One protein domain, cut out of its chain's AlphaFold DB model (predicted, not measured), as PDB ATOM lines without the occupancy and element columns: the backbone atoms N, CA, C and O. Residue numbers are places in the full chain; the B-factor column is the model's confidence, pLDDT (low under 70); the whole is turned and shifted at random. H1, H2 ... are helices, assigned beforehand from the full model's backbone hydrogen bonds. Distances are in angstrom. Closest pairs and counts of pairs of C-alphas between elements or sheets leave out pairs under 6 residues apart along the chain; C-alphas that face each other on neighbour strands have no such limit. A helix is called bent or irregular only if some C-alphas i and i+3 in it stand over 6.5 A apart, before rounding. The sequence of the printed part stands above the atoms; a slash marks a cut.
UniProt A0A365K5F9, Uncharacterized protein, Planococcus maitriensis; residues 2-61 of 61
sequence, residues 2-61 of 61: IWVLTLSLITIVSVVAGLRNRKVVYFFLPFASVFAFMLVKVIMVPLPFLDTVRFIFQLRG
ATOM      1  N   ILE A   2     260.612 247.673 207.340       94.25
ATOM      2  CA  ILE A   2     260.866 246.229 207.135       94.25
ATOM      3  C   ILE A   2     259.675 245.322 207.502       94.25
ATOM      4  O   ILE A   2     259.263 244.505 206.690       94.25
ATOM      5  N   TRP A   3     259.039 245.551 208.656       92.06
ATOM      6  CA  TRP A   3     257.878 244.772 209.110       92.06
ATOM      7  C   TRP A   3     256.676 244.863 208.172       92.06
ATOM      8  O   TRP A   3     256.004 243.867 207.921       92.06
ATOM      9  N   VAL A   4     256.435 246.053 207.622       93.31
ATOM     10  CA  VAL A   4     255.350 246.285 206.664       93.31
ATOM     11  C   VAL A   4     255.628 245.512 205.378       93.31
ATOM     12  O   VAL A   4     254.747 244.824 204.883       93.31
ATOM     13  N   LEU A   5     256.868 245.549 204.880       96.31
ATOM     14  CA  LEU A   5     257.262 244.802 203.684       96.31
ATOM     15  C   LEU A   5     257.112 243.287 203.880       96.31
ATOM     16  O   LEU A   5     256.594 242.610 202.995       96.31
ATOM     17  N   THR A   6     257.500 242.758 205.044       95.62
ATOM     18  CA  THR A   6     257.348 241.331 205.362       95.62
ATOM     19  C   THR A   6     255.879 240.908 205.403       95.62
ATOM     20  O   THR A   6     255.516 239.917 204.773       95.62
ATOM     21  N   LEU A   7     255.013 241.661 206.090       94.69
ATOM     22  CA  LEU A   7     253.579 241.351 206.171       94.69
ATOM     23  C   LEU A   7     252.877 241.500 204.811       94.69
ATOM     24  O   LEU A   7     252.027 240.679 204.456       94.69
ATOM     25  N   SER A   8     253.275 242.487 204.006       95.75
ATOM     26  CA  SER A   8     252.795 242.636 202.630       95.75
ATOM     27  C   SER A   8     253.190 241.444 201.763       95.75
ATOM     28  O   SER A   8     252.354 240.913 201.036       95.75
ATOM     29  N   LEU A   9     254.432 240.962 201.876       97.50
ATOM     30  CA  LEU A   9     254.885 239.781 201.141       97.50
ATOM     31  C   LEU A   9     254.104 238.526 201.554       97.50
ATOM     32  O   LEU A   9     253.657 237.773 200.690       97.50
ATOM     33  N   ILE A  10     253.870 238.333 202.858       96.81
ATOM     34  CA  ILE A  10     253.035 237.238 203.380       96.81
ATOM     35  C   ILE A  10     251.622 237.309 202.791       96.81
ATOM     36  O   ILE A  10     251.063 236.282 202.402       96.81
ATOM     37  N   THR A  11     251.059 238.511 202.672       96.12
ATOM     38  CA  THR A  11     249.731 238.726 202.084       96.12
ATOM     39  C   THR A  11     249.707 238.355 200.603       96.12
ATOM     40  O   THR A  11     248.819 237.623 200.171       96.12
ATOM     41  N   ILE A  12     250.709 238.780 199.824       97.50
ATOM     42  CA  ILE A  12     250.824 238.421 198.402       97.50
ATOM     43  C   ILE A  12     250.908 236.898 198.243       97.50
ATOM     44  O   ILE A  12     250.158 236.313 197.460       97.50
ATOM     45  N   VAL A  13     251.771 236.237 199.021       97.00
ATOM     46  CA  VAL A  13     251.927 234.774 198.988       97.00
ATOM     47  C   VAL A  13     250.628 234.066 199.380       97.00
ATOM     48  O   VAL A  13     250.241 233.098 198.728       97.00
ATOM     49  N   SER A  14     249.930 234.561 200.404       96.81
ATOM     50  CA  SER A  14     248.628 234.050 200.847       96.81
ATOM     51  C   SER A  14     247.577 234.106 199.737       96.81
ATOM     52  O   SER A  14     246.930 233.093 199.466       96.81
ATOM     53  N   VAL A  15     247.450 235.244 199.049       96.31
ATOM     54  CA  VAL A  15     246.498 235.414 197.942       96.31
ATOM     55  C   VAL A  15     246.859 234.495 196.776       96.31
ATOM     56  O   VAL A  15     246.000 233.759 196.290       96.31
ATOM     57  N   VAL A  16     248.128 234.471 196.357       97.00
ATOM     58  CA  VAL A  16     248.588 233.616 195.250       97.00
ATOM     59  C   VAL A  16     248.361 232.135 195.569       97.00
ATOM     60  O   VAL A  16     247.844 231.399 194.728       97.00
ATOM     61  N   ALA A  17     248.685 231.688 196.784       95.62
ATOM     62  CA  ALA A  17     248.457 230.312 197.220       95.62
ATOM     63  C   ALA A  17     246.961 229.979 197.339       95.62
ATOM     64  O   ALA A  17     246.541 228.893 196.936       95.62
ATOM     65  N   GLY A  18     246.148 230.913 197.843       95.38
ATOM     66  CA  GLY A  18     244.696 230.769 197.960       95.38
ATOM     67  C   GLY A  18     244.014 230.603 196.611       95.38
ATOM     68  O   GLY A  18     243.208 229.688 196.441       95.38
ATOM     69  N   LEU A  19     244.403 231.420 195.631       95.25
ATOM     70  CA  LEU A  19     243.903 231.334 194.261       95.25
ATOM     71  C   LEU A  19     244.395 230.065 193.555       95.25
ATOM     72  O   LEU A  19     243.589 229.338 192.976       95.25
ATOM     73  N   ARG A  20     245.696 229.750 193.648       94.94
ATOM     74  CA  ARG A  20     246.294 228.577 192.985       94.94
ATOM     75  C   ARG A  20     245.717 227.261 193.496       94.94
ATOM     76  O   ARG A  20     245.438 226.367 192.705       94.94
ATOM     77  N   ASN A  21     245.533 227.147 194.807       93.25
ATOM     78  CA  ASN A  21     245.090 225.907 195.438       93.25
ATOM     79  C   ASN A  21     243.567 225.844 195.627       93.25
ATOM     80  O   ASN A  21     243.072 224.829 196.110       93.25
ATOM     81  N   ARG A  22     242.825 226.915 195.290       91.44
ATOM     82  CA  ARG A  22     241.375 227.073 195.532       91.44
ATOM     83  C   ARG A  22     240.951 226.783 196.979       91.44
ATOM     84  O   ARG A  22     239.828 226.355 197.233       91.44
ATOM     85  N   LYS A  23     241.849 226.998 197.945       91.94
ATOM     86  CA  LYS A  23     241.584 226.764 199.371       91.94
ATOM     87  C   LYS A  23     241.479 228.097 200.091       91.94
ATOM     88  O   LYS A  23     242.462 228.824 200.210       91.94
ATOM     89  N   VAL A  24     240.297 228.363 200.643       90.50
ATOM     90  CA  VAL A  24     240.001 229.600 201.386       90.50
ATOM     91  C   VAL A  24     240.897 229.749 202.623       90.50
ATOM     92  O   VAL A  24     241.224 230.859 203.028       90.50
ATOM     93  N   VAL A  25     241.383 228.633 203.172       93.81
ATOM     94  CA  VAL A  25     242.271 228.601 204.346       93.81
ATOM     95  C   VAL A  25     243.539 229.443 204.159       93.81
ATOM     96  O   VAL A  25     244.026 230.025 205.122       93.81
ATOM     97  N   TYR A  26     244.066 229.587 202.939       92.81
ATOM     98  CA  TYR A  26     245.255 230.418 202.729       92.81
ATOM     99  C   TYR A  26     245.003 231.901 203.005       92.81
ATOM    100  O   TYR A  26     245.942 232.584 203.395       92.81
ATOM    101  N   PHE A  27     243.770 232.407 202.904       92.56
ATOM    102  CA  PHE A  27     243.454 233.799 203.253       92.56
ATOM    103  C   PHE A  27     243.489 234.066 204.766       92.56
ATOM    104  O   PHE A  27     243.529 235.222 205.173       92.56
ATOM    105  N   PHE A  28     243.549 233.024 205.606       95.69
ATOM    106  CA  PHE A  28     243.783 233.170 207.047       95.69
ATOM    107  C   PHE A  28     245.252 233.430 207.404       95.69
ATOM    108  O   PHE A  28     245.517 233.942 208.489       95.69
ATOM    109  N   LEU A  29     246.212 233.137 206.513       95.44
ATOM    110  CA  LEU A  29     247.639 233.401 206.754       95.44
ATOM    111  C   LEU A  29     247.944 234.852 207.175       95.44
ATOM    112  O   LEU A  29     248.652 235.018 208.168       95.44
ATOM    113  N   PRO A  30     247.450 235.903 206.485       94.88
ATOM    114  CA  PRO A  30     247.710 237.284 206.884       94.88
ATOM    115  C   PRO A  30     247.182 237.568 208.293       94.88
ATOM    116  O   PRO A  30     247.919 238.107 209.115       94.88
ATOM    117  N   PHE A  31     245.973 237.109 208.628       95.81
ATOM    118  CA  PHE A  31     245.418 237.252 209.978       95.81
ATOM    119  C   PHE A  31     246.264 236.528 211.029       95.81
ATOM    120  O   PHE A  31     246.623 237.121 212.046       95.81
ATOM    121  N   ALA A  32     246.653 235.279 210.762       96.56
ATOM    122  CA  ALA A  32     247.510 234.502 211.649       96.56
ATOM    123  C   ALA A  32     248.886 235.161 211.843       96.56
ATOM    124  O   ALA A  32     249.410 235.179 212.953       96.56
ATOM    125  N   SER A  33     249.457 235.750 210.789       95.75
ATOM    126  CA  SER A  33     250.754 236.428 210.856       95.75
ATOM    127  C   SER A  33     250.715 237.709 211.694       95.75
ATOM    128  O   SER A  33     251.602 237.925 212.518       95.75
ATOM    129  N   VAL A  34     249.659 238.520 211.556       95.88
ATOM    130  CA  VAL A  34     249.444 239.714 212.388       95.88
ATOM    131  C   VAL A  34     249.201 239.313 213.840       95.88
ATOM    132  O   VAL A  34     249.776 239.910 214.749       95.88
ATOM    133  N   PHE A  35     248.402 238.271 214.068       96.31
ATOM    134  CA  PHE A  35     248.135 237.755 215.406       96.31
ATOM    135  C   PHE A  35     249.408 237.234 216.087       96.31
ATOM    136  O   PHE A  35     249.692 237.602 217.223       96.31
ATOM    137  N   ALA A  36     250.225 236.448 215.382       95.62
ATOM    138  CA  ALA A  36     251.506 235.971 215.894       95.62
ATOM    139  C   ALA A  36     252.467 237.131 216.199       95.62
ATOM    140  O   ALA A  36     253.095 237.152 217.256       95.62
ATOM    141  N   PHE A  37     252.544 238.130 215.313       94.56
ATOM    142  CA  PHE A  37     253.336 239.338 215.545       94.56
ATOM    143  C   PHE A  37     252.890 240.079 216.814       94.56
ATOM    144  O   PHE A  37     253.724 240.482 217.626       94.56
ATOM    145  N   MET A  38     251.577 240.218 217.011       94.56
ATOM    146  CA  MET A  38     250.992 240.832 218.202       94.56
ATOM    147  C   MET A  38     251.312 240.027 219.467       94.56
ATOM    148  O   MET A  38     251.774 240.605 220.447       94.56
ATOM    149  N   LEU A  39     251.164 238.701 219.431       93.88
ATOM    150  CA  LEU A  39     251.499 237.814 220.548       93.88
ATOM    151  C   LEU A  39     252.957 237.954 220.981       93.88
ATOM    152  O   LEU A  39     253.230 238.132 222.163       93.88
ATOM    153  N   VAL A  40     253.889 237.931 220.026       93.44
ATOM    154  CA  VAL A  40     255.319 238.119 220.309       93.44
ATOM    155  C   VAL A  40     255.552 239.455 221.005       93.44
ATOM    156  O   VAL A  40     256.282 239.514 221.990       93.44
ATOM    157  N   LYS A  41     254.899 240.529 220.546       89.44
ATOM    158  CA  LYS A  41     255.015 241.846 221.179       89.44
ATOM    159  C   LYS A  41     254.466 241.869 222.598       89.44
ATOM    160  O   LYS A  41     255.110 242.465 223.451       89.44
ATOM    161  N   VAL A  42     253.334 241.212 222.848       87.75
ATOM    162  CA  VAL A  42     252.740 241.095 224.188       87.75
ATOM    163  C   VAL A  42     253.652 240.302 225.123       87.75
ATOM    164  O   VAL A  42     253.881 240.725 226.247       87.75
ATOM    165  N   ILE A  43     254.224 239.192 224.655       88.50
ATOM    166  CA  ILE A  43     255.135 238.355 225.452       88.50
ATOM    167  C   ILE A  43     256.454 239.085 225.744       88.50
ATOM    168  O   ILE A  43     257.028 238.924 226.815       88.50
ATOM    169  N   MET A  44     256.933 239.903 224.805       86.75
ATOM    170  CA  MET A  44     258.131 240.727 224.980       86.75
ATOM    171  C   MET A  44     257.905 241.955 225.872       86.75
ATOM    172  O   MET A  44     258.867 242.677 226.142       86.75
ATOM    173  N   VAL A  45     256.672 242.219 226.325       79.94
ATOM    174  CA  VAL A  45     256.440 243.244 227.345       79.94
ATOM    175  C   VAL A  45     257.178 242.800 228.609       79.94
ATOM    176  O   VAL A  45     256.965 241.682 229.082       79.94
ATOM    177  N   PRO A  46     258.075 243.635 229.153       74.88
ATOM    178  CA  PRO A  46     258.925 243.206 230.245       74.88
ATOM    179  C   PRO A  46     258.078 242.860 231.484       74.88
ATOM    180  O   PRO A  46     257.043 243.479 231.752       74.88
ATOM    181  N   LEU A  47     258.583 241.910 232.281       65.81
ATOM    182  CA  LEU A  47     257.994 241.418 233.536       65.81
ATOM    183  C   LEU A  47     257.433 242.500 234.489       65.81
ATOM    184  O   LEU A  47     256.367 242.245 235.057       65.81
ATOM    185  N   PRO A  48     258.026 243.713 234.631       72.44
ATOM    186  CA  PRO A  48     257.488 244.700 235.552       72.44
ATOM    187  C   PRO A  48     256.180 245.335 235.073       72.44
ATOM    188  O   PRO A  48     255.619 246.144 235.801       72.44
ATOM    189  N   PHE A  49     255.638 244.990 233.898       75.44
ATOM    190  CA  PHE A  49     254.287 245.423 233.527       75.44
ATOM    191  C   PHE A  49     253.239 244.889 234.509       75.44
ATOM    192  O   PHE A  49     252.392 245.649 234.973       75.44
ATOM    193  N   LEU A  50     253.331 243.611 234.893       76.69
ATOM    194  CA  LEU A  50     252.428 243.037 235.894       76.69
ATOM    195  C   LEU A  50     252.656 243.654 237.274       76.69
ATOM    196  O   LEU A  50     251.690 243.912 237.991       76.69
ATOM    197  N   ASP A  51     253.907 243.954 237.617       81.06
ATOM    198  CA  ASP A  51     254.243 244.644 238.863       81.06
ATOM    199  C   ASP A  51     253.712 246.085 238.874       81.06
ATOM    200  O   ASP A  51     253.196 246.544 239.887       81.06
ATOM    201  N   THR A  52     253.731 246.773 237.730       82.00
ATOM    202  CA  THR A  52     253.176 248.125 237.565       82.00
ATOM    203  C   THR A  52     251.656 248.114 237.688       82.00
ATOM    204  O   THR A  52     251.083 248.957 238.375       82.00
ATOM    205  N   VAL A  53     250.981 247.142 237.066       80.44
ATOM    206  CA  VAL A  53     249.530 246.964 237.207       80.44
ATOM    207  C   VAL A  53     249.176 246.721 238.677       80.44
ATOM    208  O   VAL A  53     248.304 247.399 239.214       80.44
ATOM    209  N   ARG A  54     249.894 245.816 239.357       83.12
ATOM    210  CA  ARG A  54     249.716 245.550 240.795       83.12
ATOM    211  C   ARG A  54     249.952 246.795 241.647       83.12
ATOM    212  O   ARG A  54     249.133 247.075 242.514       83.12
ATOM    213  N   PHE A  55     251.010 247.552 241.372       83.75
ATOM    214  CA  PHE A  55     251.324 248.801 242.061       83.75
ATOM    215  C   PHE A  55     250.197 249.836 241.920       83.75
ATOM    216  O   PHE A  55     249.758 250.402 242.917       83.75
ATOM    217  N   ILE A  56     249.648 250.028 240.715       85.06
ATOM    218  CA  ILE A  56     248.507 250.932 240.485       85.06
ATOM    219  C   ILE A  56     247.276 250.496 241.291       85.06
ATOM    220  O   ILE A  56     246.595 251.337 241.877       85.06
ATOM    221  N   PHE A  57     246.982 249.195 241.339       85.94
ATOM    222  CA  PHE A  57     245.854 248.683 242.122       85.94
ATOM    223  C   PHE A  57     246.099 248.746 243.637       85.94
ATOM    224  O   PHE A  57     245.143 248.945 244.378       85.94
ATOM    225  N   GLN A  58     247.350 248.649 244.100       86.25
ATOM    226  CA  GLN A  58     247.721 248.868 245.505       86.25
ATOM    227  C   GLN A  58     247.612 250.338 245.932       86.25
ATOM    228  O   GLN A  58     247.261 250.606 247.076       86.25
ATOM    229  N   LEU A  59     247.886 251.292 245.035       80.94
ATOM    230  CA  LEU A  59     247.765 252.730 245.316       80.94
ATOM    231  C   LEU A  59     246.313 253.218 245.440       80.94
ATOM    232  O   LEU A  59     246.087 254.318 245.933       80.94
ATOM    233  N   ARG A  60     245.331 252.428 244.991       72.62
ATOM    234  CA  ARG A  60     243.893 252.713 245.136       72.62
ATOM    235  C   ARG A  60     243.309 252.169 246.451       72.62
ATOM    236  O   ARG A  60     242.185 251.666 246.453       72.62
ATOM    237  N   GLY A  61     244.082 252.253 247.535       58.91
ATOM    238  CA  GLY A  61     243.559 252.160 248.903       58.91
ATOM    239  C   GLY A  61     242.729 253.385 249.254       58.91
ATOM    240  O   GLY A  61     243.159 254.499 248.883       58.91
TER     241      GLY A  61
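Overview. This is residues 2 to 61 of the 61 residues of an uncharacterized protein of Planococcus maitriensis (UniProt A0A365K5F9). Two long helices, H1 and H2, fold back on each other as a helical hairpin, and residues 38 to 61, the far end of H2 and the short helix H3, stick out from it as a long arm. The printed part has 60 residues with three named helices, H1, H2, H3, and no named strand: all helix. It is extended, with a radius of gyration of the C-alphas of 18.6 A and spans of 60 by 24 by 14 A.

Along the chain. Find C-alpha 2 at (260.866, 246.229, 207.135); from there H1, residues 2 to 21, runs 28.3 A. H2, residues 24 to 43, runs 29.7 A, with a kink of 31 degrees near residue 31; it is only just irregular, C-alphas 27 and 30 being 6.6 A apart. H3, residues 48 to 59, runs 15.9 A to C-alpha 59 at (247.765, 252.730, 245.316).

Arrangement. Look at Gly 18 and Tyr 26: their C-alphas, 4.8 A apart, are the closest where H1 and H2 touch. This hairpin runs opposite ways at a shallow tilt of 25 degrees. H3 is apart from both. Every O i to N i+4 pair is within hydrogen-bond range in H1 and H3, and 12 of 16 in H2.

Size, cuts and confidence. The farthest C-alphas, Arg 20 and Gly 61, are 60.7 A apart. The printed part has no cut, and both links are tight. Residues 47 and 61 have pLDDT under 70.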